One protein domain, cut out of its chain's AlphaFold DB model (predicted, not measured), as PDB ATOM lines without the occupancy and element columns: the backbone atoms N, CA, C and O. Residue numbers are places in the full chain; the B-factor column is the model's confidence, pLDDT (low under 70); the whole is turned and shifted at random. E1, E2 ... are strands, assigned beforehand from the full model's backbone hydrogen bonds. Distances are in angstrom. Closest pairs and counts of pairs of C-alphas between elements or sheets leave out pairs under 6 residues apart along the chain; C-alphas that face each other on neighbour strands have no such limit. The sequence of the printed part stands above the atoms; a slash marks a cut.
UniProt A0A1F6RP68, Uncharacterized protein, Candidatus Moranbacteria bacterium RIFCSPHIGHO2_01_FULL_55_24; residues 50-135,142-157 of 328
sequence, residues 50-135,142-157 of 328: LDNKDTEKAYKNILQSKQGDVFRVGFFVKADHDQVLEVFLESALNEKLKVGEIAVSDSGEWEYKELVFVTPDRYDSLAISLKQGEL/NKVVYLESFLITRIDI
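This is residues 50 to 135 and 142 to 157 of the 328 residues of an uncharacterized protein of Candidatus Moranbacteria bacterium RIFCSPHIGHO2_01_FULL_55_24 (UniProt A0A1F6RP68). The domain is a sandwich, two sheets face to face: a strongly twisted sheet of four strands, E1, E6, E3 and E4, and over one of its faces a strongly twisted sheet of three, E5, E2 and E7, with the strands of the one crossed at 36 degrees to those of the other. Along one side the edge strands E4 and E5 come near each other, while on the other side the edges E1 and E7 stay apart. The printed part has 102 residues with no named helix and seven named strands, E1 to E7 in order along the chain; the sheets run E1 - E6 - E3 - E4 and E5 - E2 - E7, both all antiparallel, and the class is all strand. The whole is compact, with a radius of gyration of the C-alphas of 13.5 A and spans of 38 by 27 by 20 A.

In the larger sheet, E1 is residues 56 to 59, and its C-alpha 56 is at (41.591, -43.490, -25.835). E6 is residues 125 to 130, 17.1 A from first to last C-alpha. E3 is residues 83 to 90, 22.3 A long, and E4 is residues 96 to 104, 22.2 A long; E4 bends by 60 degrees at residue 99. In the smaller sheet, E5 is residues 111 to 118 and is 23.8 A long. E2, residues 70 to 79, is 27.9 A long and bends by 52 degrees at residue 76; its C-alpha 70 is at (33.925, -22.351, -19.515). E7, residues 145 to 155, is the longest strand by residues, 27.5 A from first to last C-alpha; it bends by 64 degrees at residue 148 and ends with C-alpha 155 at (36.987, -18.563, -22.002).

In the four-stranded sheet E3 and E6 are inner strands and E1 and E4 are edge strands. E6 and E3 are antiparallel at 157 degrees, with N 88 and O 127 within hydrogen-bond range at 2.8 A. E3 and E4 form a hairpin, also at 157 degrees, with N 85 and O 102 at 2.8 A. On the other side of E6, E1 is its antiparallel neighbour at 162 degrees, with N 59 and O 126 at 2.8 A. In the three-stranded sheet the inner strand E2 has E5 on one side, at 154 degrees, with N 73 and O 115 at 2.9 A, and E7 on the other side, at 167 degrees, with N 78 and O 146 at 3.0 A. The parts of the two sheets that face each other are 9.2 A centre to centre, with their best planes 26 degrees apart. Between the sheets, the closest C-alphas of E4 and E5 are those of Val 99 and Phe 117, 6.1 A apart, and the closest of E2 and E4 are those of Ala 79 and Val 104, 6.6 A. E2 and E3 meet only through their link. Among the pairs that are apart are E1 and E5, E4 and E7, and, only just, E3 and E7, with a closest distance of 8.1 A.

The two C-alphas farthest apart are those of Asn 142 and Ile 157, at 40.9 A. The links E2 to E3 and E3 to E4 are tight, and E1 to E2, E4 to E5 and E5 to E6 are short. The link E6 to E7 runs across the cut: residues 136 to 141 are not printed, and C-alphas 135 and 142 are 9.9 A apart. The mean pLDDT of the printed part is 82.2. It is under 70 at residues 108 to 112, 132 to 135, 142, 148 to 149, 151 and 157.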
ATOM      1  N   LEU A  50      44.097 -42.908 -32.403       87.00
ATOM      2  CA  LEU A  50      43.175 -43.825 -31.766       87.00
ATOM      3  C   LEU A  50      42.884 -44.953 -32.740       87.00
ATOM      4  O   LEU A  50      42.631 -44.702 -33.918       87.00
ATOM      5  N   ASP A  51      42.877 -46.180 -32.245       86.00
ATOM      6  CA  ASP A  51      42.447 -47.336 -33.018       86.00
ATOM      7  C   ASP A  51      41.660 -48.324 -32.147       86.00
ATOM      8  O   ASP A  51      41.305 -48.049 -30.998       86.00
ATOM      9  N   ASN A  52      41.366 -49.500 -32.692       81.38
ATOM     10  CA  ASN A  52      40.638 -50.547 -31.977       81.38
ATOM     11  C   ASN A  52      41.382 -51.112 -30.741       81.38
ATOM     12  O   ASN A  52      40.771 -51.839 -29.954       81.38
ATOM     13  N   LYS A  53      42.688 -50.860 -30.591       82.38
ATOM     14  CA  LYS A  53      43.523 -51.299 -29.459       82.38
ATOM     15  C   LYS A  53      43.751 -50.160 -28.471       82.38
ATOM     16  O   LYS A  53      43.573 -50.363 -27.274       82.38
ATOM     17  N   ASP A  54      44.088 -48.986 -28.987       85.56
ATOM     18  CA  ASP A  54      44.309 -47.751 -28.250       85.56
ATOM     19  C   ASP A  54      43.126 -46.814 -28.501       85.56
ATOM     20  O   ASP A  54      43.199 -45.830 -29.231       85.56
ATOM     21  N   THR A  55      41.984 -47.144 -27.897       89.19
ATOM     22  CA  THR A  55      40.712 -46.446 -28.146       89.19
ATOM     23  C   THR A  55      40.616 -45.082 -27.466       89.19
ATOM     24  O   THR A  55      39.611 -44.396 -27.636       89.19
ATOM     25  N   GLU A  56      41.594 -44.712 -26.638       91.25
ATOM     26  CA  GLU A  56      41.591 -43.490 -25.835       91.25
ATOM     27  C   GLU A  56      42.981 -42.843 -25.788       91.25
ATOM     28  O   GLU A  56      43.988 -43.512 -25.553       91.25
ATOM     29  N   LYS A  57      43.020 -41.514 -25.935       90.56
ATOM     30  CA  LYS A  57      44.212 -40.695 -25.722       90.56
ATOM     31  C   LYS A  57      43.944 -39.678 -24.624       90.56
ATOM     32  O   LYS A  57      43.088 -38.807 -24.770       90.56
ATOM     33  N   ALA A  58      44.705 -39.789 -23.539       89.38
ATOM     34  CA  ALA A  58      44.630 -38.888 -22.400       89.38
ATOM     35  C   ALA A  58      45.779 -37.874 -22.415       89.38
ATOM     36  O   ALA A  58      46.952 -38.227 -22.563       89.38
ATOM     37  N   TYR A  59      45.430 -36.616 -22.188       86.38
ATOM     38  CA  TYR A  59      46.328 -35.481 -22.067       86.38
ATOM     39  C   TYR A  59      46.249 -34.982 -20.627       86.38
ATOM     40  O   TYR A  59      45.222 -34.462 -20.189       86.38
ATOM     41  N   LYS A  60      47.322 -35.200 -19.865       87.88
ATOM     42  CA  LYS A  60      47.341 -34.943 -18.420       87.88
ATOM     43  C   LYS A  60      47.832 -33.538 -18.101       87.88
ATOM     44  O   LYS A  60      48.792 -33.081 -18.714       87.88
ATOM     45  N   ASN A  61      47.244 -32.908 -17.085       83.50
ATOM     46  CA  ASN A  61      47.654 -31.595 -16.562       83.50
ATOM     47  C   ASN A  61      47.656 -30.458 -17.606       83.50
ATOM     48  O   ASN A  61      48.467 -29.535 -17.526       83.50
ATOM     49  N   ILE A  62      46.771 -30.528 -18.597       77.69
ATOM     50  CA  ILE A  62      46.665 -29.545 -19.691       77.69
ATOM     51  C   ILE A  62      45.650 -28.435 -19.404       77.69
ATOM     52  O   ILE A  62      45.600 -27.435 -20.118       77.69
ATOM     53  N   LEU A  63      44.828 -28.602 -18.368       84.12
ATOM     54  CA  LEU A  63      43.891 -27.590 -17.903       84.12
ATOM     55  C   LEU A  63      43.895 -27.540 -16.373       84.12
ATOM     56  O   LEU A  63      44.457 -28.400 -15.706       84.12
ATOM     57  N   GLN A  64      43.287 -26.504 -15.808       89.00
ATOM     58  CA  GLN A  64      42.989 -26.426 -14.379       89.00
ATOM     59  C   GLN A  64      41.638 -25.744 -14.234       89.00
ATOM     60  O   GLN A  64      41.547 -24.515 -14.304       89.00
ATOM     61  N   SER A  65      40.582 -26.535 -14.086       88.19
ATOM     62  CA  SER A  65      39.229 -25.998 -14.013       88.19
ATOM     63  C   SER A  65      38.770 -25.744 -12.584       88.19
ATOM     64  O   SER A  65      39.264 -26.324 -11.614       88.19
ATOM     65  N   LYS A  66      37.772 -24.874 -12.450       89.44
ATOM     66  CA  LYS A  66      36.925 -24.736 -11.266       89.44
ATOM     67  C   LYS A  66      35.461 -24.863 -11.667       89.44
ATOM     68  O   LYS A  66      35.106 -24.764 -12.841       89.44
ATOM     69  N   GLN A  67      34.593 -25.039 -10.673       88.12
ATOM     70  CA  GLN A  67      33.154 -25.034 -10.899       88.12
ATOM     71  C   GLN A  67      32.716 -23.754 -11.624       88.12
ATOM     72  O   GLN A  67      32.866 -22.642 -11.120       88.12
ATOM     73  N   GLY A  68      32.097 -23.935 -12.787       80.56
ATOM     74  CA  GLY A  68      31.542 -22.871 -13.601       80.56
ATOM     75  C   GLY A  68      32.490 -22.253 -14.620       80.56
ATOM     76  O   GLY A  68      32.012 -21.394 -15.359       80.56
ATOM     77  N   ASP A  69      33.756 -22.669 -14.677       83.69
ATOM     78  CA  ASP A  69      34.651 -22.254 -15.756       83.69
ATOM     79  C   ASP A  69      34.118 -22.778 -17.098       83.69
ATOM     80  O   ASP A  69      33.574 -23.882 -17.187       83.69
ATOM     81  N   VAL A  70      34.269 -21.971 -18.145       81.25
ATOM     82  CA  VAL A  70      33.925 -22.351 -19.515       81.25
ATOM     83  C   VAL A  70      35.216 -22.619 -20.264       81.25
ATOM     84  O   VAL A  70      36.140 -21.808 -20.229       81.25
ATOM     85  N   PHE A  71      35.279 -23.750 -20.947       81.69
ATOM     86  CA  PHE A  71      36.411 -24.127 -21.773       81.69
ATOM     87  C   PHE A  71      35.961 -24.363 -23.201       81.69
ATOM     88  O   PHE A  71      34.850 -24.828 -23.459       81.69
ATOM     89  N   ARG A  72      36.866 -24.057 -24.117       79.69
ATOM     90  CA  ARG A  72      36.796 -24.457 -25.514       79.69
ATOM     91  C   ARG A  72      37.981 -25.345 -25.805       79.69
ATOM     92  O   ARG A  72      39.107 -25.026 -25.417       79.69
ATOM     93  N   VAL A  73      37.696 -26.445 -26.476       80.25
ATOM     94  CA  VAL A  73      38.689 -27.375 -26.978       80.25
ATOM     95  C   VAL A  73      38.584 -27.438 -28.493       80.25
ATOM     96  O   VAL A  73      37.481 -27.551 -29.024       80.25
ATOM     97  N   GLY A  74      39.728 -27.344 -29.157       76.94
ATOM     98  CA  GLY A  74      39.875 -27.467 -30.599       76.94
ATOM     99  C   GLY A  74      40.976 -28.464 -30.927       76.94
ATOM    100  O   GLY A  74      41.984 -28.529 -30.219       76.94
ATOM    101  N   PHE A  75      40.784 -29.261 -31.970       71.38
ATOM    102  CA  PHE A  75      41.808 -30.183 -32.455       71.38
ATOM    103  C   PHE A  75      41.617 -30.499 -33.935       71.38
ATOM    104  O   PHE A  75      40.493 -30.453 -34.450       71.38
ATOM    105  N   PHE A  76      42.722 -30.816 -34.608       72.56
ATOM    106  CA  PHE A  76      42.691 -31.370 -35.954       72.56
ATOM    107  C   PHE A  76      42.556 -32.880 -35.858       72.56
ATOM    108  O   PHE A  76      43.224 -33.552 -35.070       72.56
ATOM    109  N   VAL A  77      41.638 -33.416 -36.645       79.75
ATOM    110  CA  VAL A  77      41.359 -34.840 -36.675       79.75
ATOM    111  C   VAL A  77      41.237 -35.312 -38.109       79.75
ATOM    112  O   VAL A  77      40.709 -34.607 -38.964       79.75
ATOM    113  N   LYS A  78      41.737 -36.511 -38.363       82.81
ATOM    114  CA  LYS A  78      41.587 -37.219 -39.627       82.81
ATOM    115  C   LYS A  78      41.166 -38.643 -39.312       82.81
ATOM    116  O   LYS A  78      41.777 -39.281 -38.459       82.81
ATOM    117  N   ALA A  79      40.146 -39.143 -39.995       84.94
ATOM    118  CA  ALA A  79      39.699 -40.523 -39.863       84.94
ATOM    119  C   ALA A  79      39.687 -41.220 -41.223       84.94
ATOM    120  O   ALA A  79      39.534 -40.581 -42.263       84.94
ATOM    121  N   ASP A  80      39.864 -42.536 -41.187       81.38
ATOM    122  CA  ASP A  80      39.724 -43.426 -42.342       81.38
ATOM    123  C   ASP A  80      38.295 -43.951 -42.543       81.38
ATOM    124  O   ASP A  80      38.031 -44.649 -43.513       81.38
ATOM    125  N   HIS A  81      37.400 -43.656 -41.598       83.62
ATOM    126  CA  HIS A  81      35.991 -44.027 -41.591       83.62
ATOM    127  C   HIS A  81      35.208 -42.991 -40.784       83.62
ATOM    128  O   HIS A  81      35.750 -42.399 -39.850       83.62
ATOM    129  N   ASP A  82      33.908 -42.857 -41.046       84.62
ATOM    130  CA  ASP A  82      33.027 -42.055 -40.199       84.62
ATOM    131  C   ASP A  82      33.085 -42.586 -38.758       84.62
ATOM    132  O   ASP A  82      32.805 -43.766 -38.510       84.62
ATOM    133  N   GLN A  83      33.479 -41.733 -37.812       88.00
ATOM    134  CA  GLN A  83      33.598 -42.067 -36.391       88.00
ATOM    135  C   GLN A  83      32.972 -40.986 -35.518       88.00
ATOM    136  O   GLN A  83      32.967 -39.803 -35.854       88.00
ATOM    137  N   VAL A  84      32.532 -41.380 -34.326       90.25
ATOM    138  CA  VAL A  84      32.222 -40.439 -33.249       90.25
ATOM    139  C   VAL A  84      33.285 -40.507 -32.157       90.25
ATOM    140  O   VAL A  84      33.528 -41.554 -31.553       90.25
ATOM    141  N   LEU A  85      33.888 -39.356 -31.871       91.62
ATOM    142  CA  LEU A  85      34.778 -39.154 -30.738       91.62
ATOM    143  C   LEU A  85      33.995 -38.661 -29.528       91.62
ATOM    144  O   LEU A  85      33.183 -37.745 -29.629       91.62
ATOM    145  N   GLU A  86      34.270 -39.236 -28.369       93.56
ATOM    146  CA  GLU A  86      33.795 -38.768 -27.076       93.56
ATOM    147  C   GLU A  86      34.920 -38.003 -26.378       93.56
ATOM    148  O   GLU A  86      36.068 -38.444 -26.346       93.56
ATOM    149  N   VAL A  87      34.589 -36.842 -25.816       92.56
ATOM    150  CA  VAL A  87      35.547 -36.008 -25.087       92.56
ATOM    151  C   VAL A  87      35.200 -36.048 -23.604       92.56
ATOM    152  O   VAL A  87      34.056 -35.789 -23.217       92.56
ATOM    153  N   PHE A  88      36.195 -36.352 -22.775       94.56
ATOM    154  CA  PHE A  88      36.084 -36.482 -21.328       94.56
ATOM    155  C   PHE A  88      37.048 -35.551 -20.606       94.56
ATOM    156  O   PHE A  88      38.151 -35.295 -21.073       94.56
ATOM    157  N   LEU A  89      36.652 -35.104 -19.423       93.44
ATOM    158  CA  LEU A  89      37.543 -34.516 -18.437       93.44
ATOM    159  C   LEU A  89      37.851 -35.528 -17.343       93.44
ATOM    160  O   LEU A  89      36.974 -36.291 -16.940       93.44
ATOM    161  N   GLU A  90      39.074 -35.473 -16.833       93.31
ATOM    162  CA  GLU A  90      39.556 -36.298 -15.732       93.31
ATOM    163  C   GLU A  90      40.062 -35.422 -14.584       93.31
ATOM    164  O   GLU A  90      40.755 -34.420 -14.794       93.31
ATOM    165  N   SER A  91      39.655 -35.767 -13.361       90.56
ATOM    166  CA  SER A  91      40.157 -35.142 -12.136       90.56
ATOM    167  C   SER A  91      41.328 -35.939 -11.560       90.56
ATOM    168  O   SER A  91      41.474 -37.132 -11.827       90.56
ATOM    169  N   ALA A  92      42.109 -35.323 -10.669       83.75
ATOM    170  CA  ALA A  92      43.163 -36.006  -9.911       83.75
ATOM    171  C   ALA A  92      42.673 -37.223  -9.093       83.75
ATOM    172  O   ALA A  92      43.479 -38.054  -8.674       83.75
ATOM    173  N   LEU A  93      41.360 -37.334  -8.847       86.25
ATOM    174  CA  LEU A  93      40.727 -38.477  -8.182       86.25
ATOM    175  C   LEU A  93      40.249 -39.559  -9.171       86.25
ATOM    176  O   LEU A  93      39.582 -40.506  -8.761       86.25
ATOM    177  N   ASN A  94      40.616 -39.444 -10.451       81.62
ATOM    178  CA  ASN A  94      40.187 -40.290 -11.568       81.62
ATOM    179  C   ASN A  94      38.672 -40.255 -11.835       81.62
ATOM    180  O   ASN A  94      38.102 -41.224 -12.343       81.62
ATOM    181  N   GLU A  95      37.995 -39.153 -11.505       89.44
ATOM    182  CA  GLU A  95      36.603 -38.961 -11.914       89.44
ATOM    183  C   GLU A  95      36.560 -38.552 -13.387       89.44
ATOM    184  O   GLU A  95      37.164 -37.546 -13.762       89.44
ATOM    185  N   LYS A  96      35.828 -39.315 -14.208       92.31
ATOM    186  CA  LYS A  96      35.607 -39.028 -15.631       92.31
ATOM    187  C   LYS A  96      34.271 -38.321 -15.848       92.31
ATOM    188  O   LYS A  96      33.226 -38.823 -15.436       92.31
ATOM    189  N   LEU A  97      34.295 -37.197 -16.557       92.50
ATOM    190  CA  LEU A  97      33.108 -36.460 -16.985       92.50
ATOM    191  C   LEU A  97      33.081 -36.338 -18.504       92.50
ATOM    192  O   LEU A  97      33.945 -35.685 -19.078       92.50
ATOM    193  N   LYS A  98      32.054 -36.883 -19.155       93.12
ATOM    194  CA  LYS A  98      31.835 -36.655 -20.586       93.12
ATOM    195  C   LYS A  98      31.361 -35.224 -20.826       93.12
ATOM    196  O   LYS A  98      30.339 -34.818 -20.276       93.12
ATOM    197  N   VAL A  99      32.080 -34.486 -21.665       90.38
ATOM    198  CA  VAL A  99      31.769 -33.088 -21.998       90.38
ATOM    199  C   VAL A  99      31.185 -32.910 -23.394       90.38
ATOM    200  O   VAL A  99      30.541 -31.897 -23.646       90.38
ATOM    201  N   GLY A 100      31.349 -33.889 -24.286       88.19
ATOM    202  CA  GLY A 100      30.744 -33.826 -25.611       88.19
ATOM    203  C   GLY A 100      31.036 -35.024 -26.501       88.19
ATOM    204  O   GLY A 100      31.748 -35.954 -26.120       88.19
ATOM    205  N   GLU A 101      30.448 -34.970 -27.692       91.19
ATOM    206  CA  GLU A 101      30.689 -35.888 -28.801       91.19
ATOM    207  C   GLU A 101      30.991 -35.084 -30.062       91.19
ATOM    208  O   GLU A 101      30.436 -34.001 -30.259       91.19
ATOM    209  N   ILE A 102      31.851 -35.623 -30.917       87.69
ATOM    210  CA  ILE A 102      32.279 -34.988 -32.156       87.69
ATOM    211  C   ILE A 102      32.243 -36.036 -33.261       87.69
ATOM    212  O   ILE A 102      32.932 -37.049 -33.179       87.69
ATOM    213  N   ALA A 103      31.441 -35.789 -34.295       88.94
ATOM    214  CA  ALA A 103      31.427 -36.619 -35.493       88.94
ATOM    215  C   ALA A 103      32.595 -36.236 -36.407       88.94
ATOM    216  O   ALA A 103      32.804 -35.049 -36.685       88.94
ATOM    217  N   VAL A 104      33.320 -37.243 -36.874       84.81
ATOM    218  CA  VAL A 104      34.471 -37.145 -37.767       84.81
ATOM    219  C   VAL A 104      34.153 -37.918 -39.037       84.81
ATOM    220  O   VAL A 104      33.660 -39.041 -38.943       84.81
ATOM    221  N   SER A 105      34.385 -37.313 -40.198       81.19
ATOM    222  CA  SER A 105      34.021 -37.914 -41.484       81.19
ATOM    223  C   SER A 105      35.160 -38.712 -42.115       81.19
ATOM    224  O   SER A 105      36.327 -38.339 -41.991       81.19
ATOM    225  N   ASP A 106      34.803 -39.760 -42.861       81.75
ATOM    226  CA  ASP A 106      35.684 -40.476 -43.790       81.75
ATOM    227  C   ASP A 106      36.018 -39.592 -44.996       81.75
ATOM    228  O   ASP A 106      35.424 -39.676 -46.074       81.75
ATOM    229  N   SER A 107      36.919 -38.644 -44.778       70.19
ATOM    230  CA  SER A 107      37.418 -37.768 -45.834       70.19
ATOM    231  C   SER A 107      38.843 -38.119 -46.243       70.19
ATOM    232  O   SER A 107      39.272 -37.718 -47.322       70.19
ATOM    233  N   GLY A 108      39.595 -38.820 -45.386       65.56
ATOM    234  CA  GLY A 108      41.045 -38.961 -45.525       65.56
ATOM    235  C   GLY A 108      41.812 -37.636 -45.393       65.56
ATOM    236  O   GLY A 108      43.035 -37.629 -45.545       65.56
ATOM    237  N   GLU A 109      41.132 -36.537 -45.068       67.25
ATOM    238  CA  GLU A 109      41.677 -35.187 -44.934       67.25
ATOM    239  C   GLU A 109      41.603 -34.733 -43.472       67.25
ATOM    240  O   GLU A 109      40.760 -35.193 -42.697       67.25
ATOM    241  N   TRP A 110      42.473 -33.801 -43.091       66.81
ATOM    242  CA  TRP A 110      42.393 -33.161 -41.782       66.81
ATOM    243  C   TRP A 110      41.192 -32.222 -41.708       66.81
ATOM    244  O   TRP A 110      40.990 -31.353 -42.556       66.81
ATOM    245  N   GLU A 111      40.416 -32.350 -40.641       64.69
ATOM    246  CA  GLU A 111      39.329 -31.444 -40.319       64.69
ATOM    247  C   GLU A 111      39.461 -30.900 -38.898       64.69
ATOM    248  O   GLU A 111      39.843 -31.597 -37.961       64.69
ATOM    249  N   TYR A 112      39.130 -29.622 -38.733       68.69
ATOM    250  CA  TYR A 112      39.102 -28.984 -37.423       68.69
ATOM    251  C   TYR A 112      37.762 -29.234 -36.735       68.69
ATOM    252  O   TYR A 112      36.698 -28.980 -37.319       68.69
ATOM    253  N   LYS A 113      37.815 -29.674 -35.477       76.62
ATOM    254  CA  LYS A 113      36.642 -29.861 -34.622       76.62
ATOM    255  C   LYS A 113      36.772 -29.048 -33.348       76.62
ATOM    256  O   LYS A 113      37.857 -28.920 -32.791       76.62
ATOM    257  N   GLU A 114      35.636 -28.543 -32.881       74.75
ATOM    258  CA  GLU A 114      35.547 -27.717 -31.681       74.75
ATOM    259  C   GLU A 114      34.425 -28.210 -30.766       74.75
ATOM    260  O   GLU A 114      33.362 -28.639 -31.223       74.75
ATOM    261  N   LEU A 115      34.656 -28.098 -29.459       81.56
ATOM    262  CA  LEU A 115      33.644 -28.271 -28.428       81.56
ATOM    263  C   LEU A 115      33.799 -27.185 -27.358       81.56
ATOM    264  O   LEU A 115      34.903 -26.896 -26.896       81.56
ATOM    265  N   VAL A 116      32.676 -26.619 -26.919       81.50
ATOM    266  CA  VAL A 116      32.616 -25.694 -25.781       81.50
ATOM    267  C   VAL A 116      31.836 -26.349 -24.651       81.50
ATOM    268  O   VAL A 116      30.734 -26.852 -24.862       81.50
ATOM    269  N   PHE A 117      32.390 -26.334 -23.441       83.19
ATOM    270  CA  PHE A 117      31.788 -26.974 -22.274       83.19
ATOM    271  C   PHE A 117      32.016 -26.178 -20.988       83.19
ATOM    272  O   PHE A 117      32.926 -25.357 -20.882       83.19
ATOM    273  N   VAL A 118      31.171 -26.435 -19.989       84.44
ATOM    274  CA  VAL A 118      31.286 -25.867 -18.639       84.44
ATOM    275  C   VAL A 118      31.739 -26.952 -17.685       84.44
ATOM    276  O   VAL A 118      31.182 -28.049 -17.685       84.44
ATOM    277  N   THR A 119      32.704 -26.642 -16.831       85.12
ATOM    278  CA  THR A 119      33.209 -27.598 -15.849       85.12
ATOM    279  C   THR A 119      32.407 -27.517 -14.550       85.12
ATOM    280  O   THR A 119      32.292 -26.437 -13.966       85.12
ATOM    281  N   PRO A 120      31.836 -28.625 -14.050       85.62
ATOM    282  CA  PRO A 120      31.079 -28.621 -12.800       85.62
ATOM    283  C   PRO A 120      31.979 -28.607 -11.558       85.62
ATOM    284  O   PRO A 120      31.510 -28.222 -10.492       85.62
ATOM    285  N   ASP A 121      33.254 -28.976 -11.697       90.81
ATOM    286  CA  ASP A 121      34.241 -29.025 -10.615       90.81
ATOM    287  C   ASP A 121      35.682 -28.902 -11.168       90.81
ATOM    288  O   ASP A 121      35.895 -28.378 -12.271       90.81
ATOM    289  N   ARG A 122      36.675 -29.339 -10.388       92.44
ATOM    290  CA  ARG A 122      38.098 -29.367 -10.715       92.44
ATOM    291  C   ARG A 122      38.479 -30.606 -11.518       92.44
ATOM    292  O   ARG A 122      38.452 -31.726 -11.019       92.44
ATOM    293  N   TYR A 123      38.942 -30.349 -12.727       92.06
ATOM    294  CA  TYR A 123      39.535 -31.294 -13.654       92.06
ATOM    295  C   TYR A 123      40.867 -30.714 -14.129       92.06
ATOM    296  O   TYR A 123      41.030 -29.490 -14.210       92.06
ATOM    297  N   ASP A 124      41.821 -31.590 -14.414       90.69
ATOM    298  CA  ASP A 124      43.165 -31.202 -14.854       90.69
ATOM    299  C   ASP A 124      43.592 -31.867 -16.166       90.69
ATOM    300  O   ASP A 124      44.565 -31.457 -16.803       90.69
ATOM    301  N   SER A 125      42.824 -32.858 -16.607       90.62
ATOM    302  CA  SER A 125      43.166 -33.720 -17.725       90.62
ATOM    303  C   SER A 125      41.979 -33.835 -18.684       90.62
ATOM    304  O   SER A 125      40.823 -33.690 -18.276       90.62
ATOM    305  N   LEU A 126      42.260 -34.074 -19.963       92.50
ATOM    306  CA  LEU A 126      41.250 -34.338 -20.989       92.50
ATOM    307  C   LEU A 126      41.588 -35.645 -21.697       92.50
ATOM    308  O   LEU A 126      42.746 -35.888 -22.030       92.50
ATOM    309  N   ALA A 127      40.577 -36.466 -21.948       92.81
ATOM    310  CA  ALA A 127      40.699 -37.682 -22.731       92.81
ATOM    311  C   ALA A 127      39.770 -37.623 -23.944       92.81
ATOM    312  O   ALA A 127      38.635 -37.162 -23.850       92.81
ATOM    313  N   ILE A 128      40.268 -38.079 -25.088       92.81
ATOM    314  CA  ILE A 128      39.487 -38.260 -26.312       92.81
ATOM    315  C   ILE A 128      39.431 -39.756 -26.570       92.81
ATOM    316  O   ILE A 128      40.479 -40.403 -26.601       92.81
ATOM    317  N   SER A 129      38.235 -40.308 -26.751       92.25
ATOM    318  CA  SER A 129      38.060 -41.732 -27.023       92.25
ATOM    319  C   SER A 129      37.123 -41.997 -28.189       92.25
ATOM    320  O   SER A 129      36.234 -41.204 -28.487       92.25
ATOM    321  N   LEU A 130      37.280 -43.155 -28.822       90.06
ATOM    322  CA  LEU A 130      36.292 -43.679 -29.761       90.06
ATOM    323  C   LEU A 130      35.007 -44.046 -29.004       90.06
ATOM    324  O   LEU A 130      35.064 -44.684 -27.948       90.06
ATOM    325  N   LYS A 131      33.842 -43.674 -29.545       87.81
ATOM    326  CA  LYS A 131      32.545 -43.999 -28.941       87.81
ATOM    327  C   LYS A 131      32.303 -45.511 -28.918       87.81
ATOM    328  O   LYS A 131      32.267 -46.180 -29.955       87.81
ATOM    329  N   GLN A 132      32.065 -46.064 -27.727       69.38
ATOM    330  CA  GLN A 132      31.754 -47.489 -27.572       69.38
ATOM    331  C   GLN A 132      30.383 -47.821 -28.185       69.38
ATOM    332  O   GLN A 132      29.341 -47.405 -27.682       69.38
ATOM    333  N   GLY A 133      30.383 -48.589 -29.278       61.22
ATOM    334  CA  GLY A 133      29.166 -49.053 -29.964       61.22
ATOM    335  C   GLY A 133      29.242 -49.008 -31.492       61.22
ATOM    336  O   GLY A 133      28.572 -49.800 -32.147       61.22
ATOM    337  N   GLU A 134      30.115 -48.172 -32.062       52.16
ATOM    338  CA  GLU A 134      30.410 -48.150 -33.508       52.16
ATOM    339  C   GLU A 134      31.461 -49.196 -33.926       52.16
ATOM    340  O   GLU A 134      31.804 -49.315 -35.098       52.16
ATOM    341  N   LEU A 135      31.939 -50.022 -32.990       51.97
ATOM    342  CA  LEU A 135      32.914 -51.102 -33.217       51.97
ATOM    343  C   LEU A 135      32.316 -52.348 -33.913       51.97
ATOM    344  O   LEU A 135      32.848 -53.453 -33.789       51.97
ATOM    345  N   ASN A 142      40.428 -51.958 -39.512       64.94
ATOM    346  CA  ASN A 142      41.236 -51.231 -38.540       64.94
ATOM    347  C   ASN A 142      40.913 -49.746 -38.652       64.94
ATOM    348  O   ASN A 142      41.540 -49.059 -39.442       64.94
ATOM    349  N   LYS A 143      39.927 -49.293 -37.878       72.94
ATOM    350  CA  LYS A 143      39.554 -47.883 -37.776       72.94
ATOM    351  C   LYS A 143      40.687 -47.114 -37.118       72.94
ATOM    352  O   LYS A 143      41.061 -47.455 -35.993       72.94
ATOM    353  N   VAL A 144      41.205 -46.100 -37.793       83.12
ATOM    354  CA  VAL A 144      42.258 -45.233 -37.269       83.12
ATOM    355  C   VAL A 144      41.810 -43.783 -37.335       83.12
ATOM    356  O   VAL A 144      41.438 -43.262 -38.386       83.12
ATOM    357  N   VAL A 145      41.887 -43.118 -36.188       84.62
ATOM    358  CA  VAL A 145      41.668 -41.682 -36.067       84.62
ATOM    359  C   VAL A 145      42.968 -41.032 -35.634       84.62
ATOM    360  O   VAL A 145      43.452 -41.281 -34.536       84.62
ATOM    361  N   TYR A 146      43.527 -40.182 -36.482       81.94
ATOM    362  CA  TYR A 146      44.705 -39.386 -36.172       81.94
ATOM    363  C   TYR A 146      44.271 -38.081 -35.512       81.94
ATOM    364  O   TYR A 146      43.321 -37.436 -35.955       81.94
ATOM    365  N   LEU A 147      44.965 -37.702 -34.444       77.12
ATOM    366  CA  LEU A 147      44.752 -36.474 -33.694       77.12
ATOM    367  C   LEU A 147      46.020 -35.633 -33.796       77.12
ATOM    368  O   LEU A 147      47.060 -35.982 -33.236       77.12
ATOM    369  N   GLU A 148      45.923 -34.509 -34.490       69.81
ATOM    370  CA  GLU A 148      46.998 -33.536 -34.605       69.81
ATOM    371  C   GLU A 148      46.619 -32.269 -33.847       69.81
ATOM    372  O   GLU A 148      45.466 -31.847 -33.860       69.81
ATOM    373  N   SER A 149      47.614 -31.663 -33.193       62.09
ATOM    374  CA  SER A 149      47.545 -30.319 -32.613       62.09
ATOM    375  C   SER A 149      46.276 -30.028 -31.801       62.09
ATOM    376  O   SER A 149      45.226 -29.644 -32.309       62.09
ATOM    377  N   PHE A 150      46.397 -30.146 -30.484       70.00
ATOM    378  CA  PHE A 150      45.313 -29.889 -29.545       70.00
ATOM    379  C   PHE A 150      45.453 -28.508 -28.890       70.00
ATOM    380  O   PHE A 150      46.528 -28.152 -28.400       70.00
ATOM    381  N   LEU A 151      44.351 -27.760 -28.813       69.56
ATOM    382  CA  LEU A 151      44.244 -26.510 -28.065       69.56
ATOM    383  C   LEU A 151      43.090 -26.596 -27.064       69.56
ATOM    384  O   LEU A 151      41.956 -26.890 -27.427       69.56
ATOM    385  N   ILE A 152      43.359 -26.241 -25.810       78.62
ATOM    386  CA  ILE A 152      42.328 -26.014 -24.797       78.62
ATOM    387  C   ILE A 152      42.509 -24.637 -24.181       78.62
ATOM    388  O   ILE A 152      43.604 -24.260 -23.775       78.62
ATOM    389  N   THR A 153      41.427 -23.866 -24.122       74.56
ATOM    390  CA  THR A 153      41.452 -22.501 -23.594       74.56
ATOM    391  C   THR A 153      40.263 -22.273 -22.676       74.56
ATOM    392  O   THR A 153      39.126 -22.601 -23.020       74.56
ATOM    393  N   ARG A 154      40.515 -21.682 -21.505       78.31
ATOM    394  CA  ARG A 154      39.452 -21.167 -20.637       78.31
ATOM    395  C   ARG A 154      38.928 -19.858 -21.221       78.31
ATOM    396  O   ARG A 154      39.711 -18.930 -21.408       78.31
ATOM    397  N   ILE A 155      37.625 -19.762 -21.455       74.69
ATOM    398  CA  ILE A 155      36.987 -18.563 -22.002       74.69
ATOM    399  C   ILE A 155      36.232 -17.831 -20.896       74.69
ATOM    400  O   ILE A 155      35.458 -18.427 -20.151       74.69
ATOM    401  N   ASP A 156      36.447 -16.522 -20.810       71.69
ATOM    402  CA  ASP A 156      35.718 -15.640 -19.902       71.69
ATOM    403  C   ASP A 156      34.447 -15.109 -20.585       71.69
ATOM    404  O   ASP A 156      34.482 -14.124 -21.329       71.69
ATOM    405  N   ILE A 157      33.329 -15.820 -20.401       68.12
ATOM    406  CA  ILE A 157      32.014 -15.453 -20.943       68.12
ATOM    407  C   ILE A 157      30.913 -15.624 -19.901       68.12
ATOM    408  O   ILE A 157      30.972 -16.489 -19.029       68.12
TER     409      ILE A 157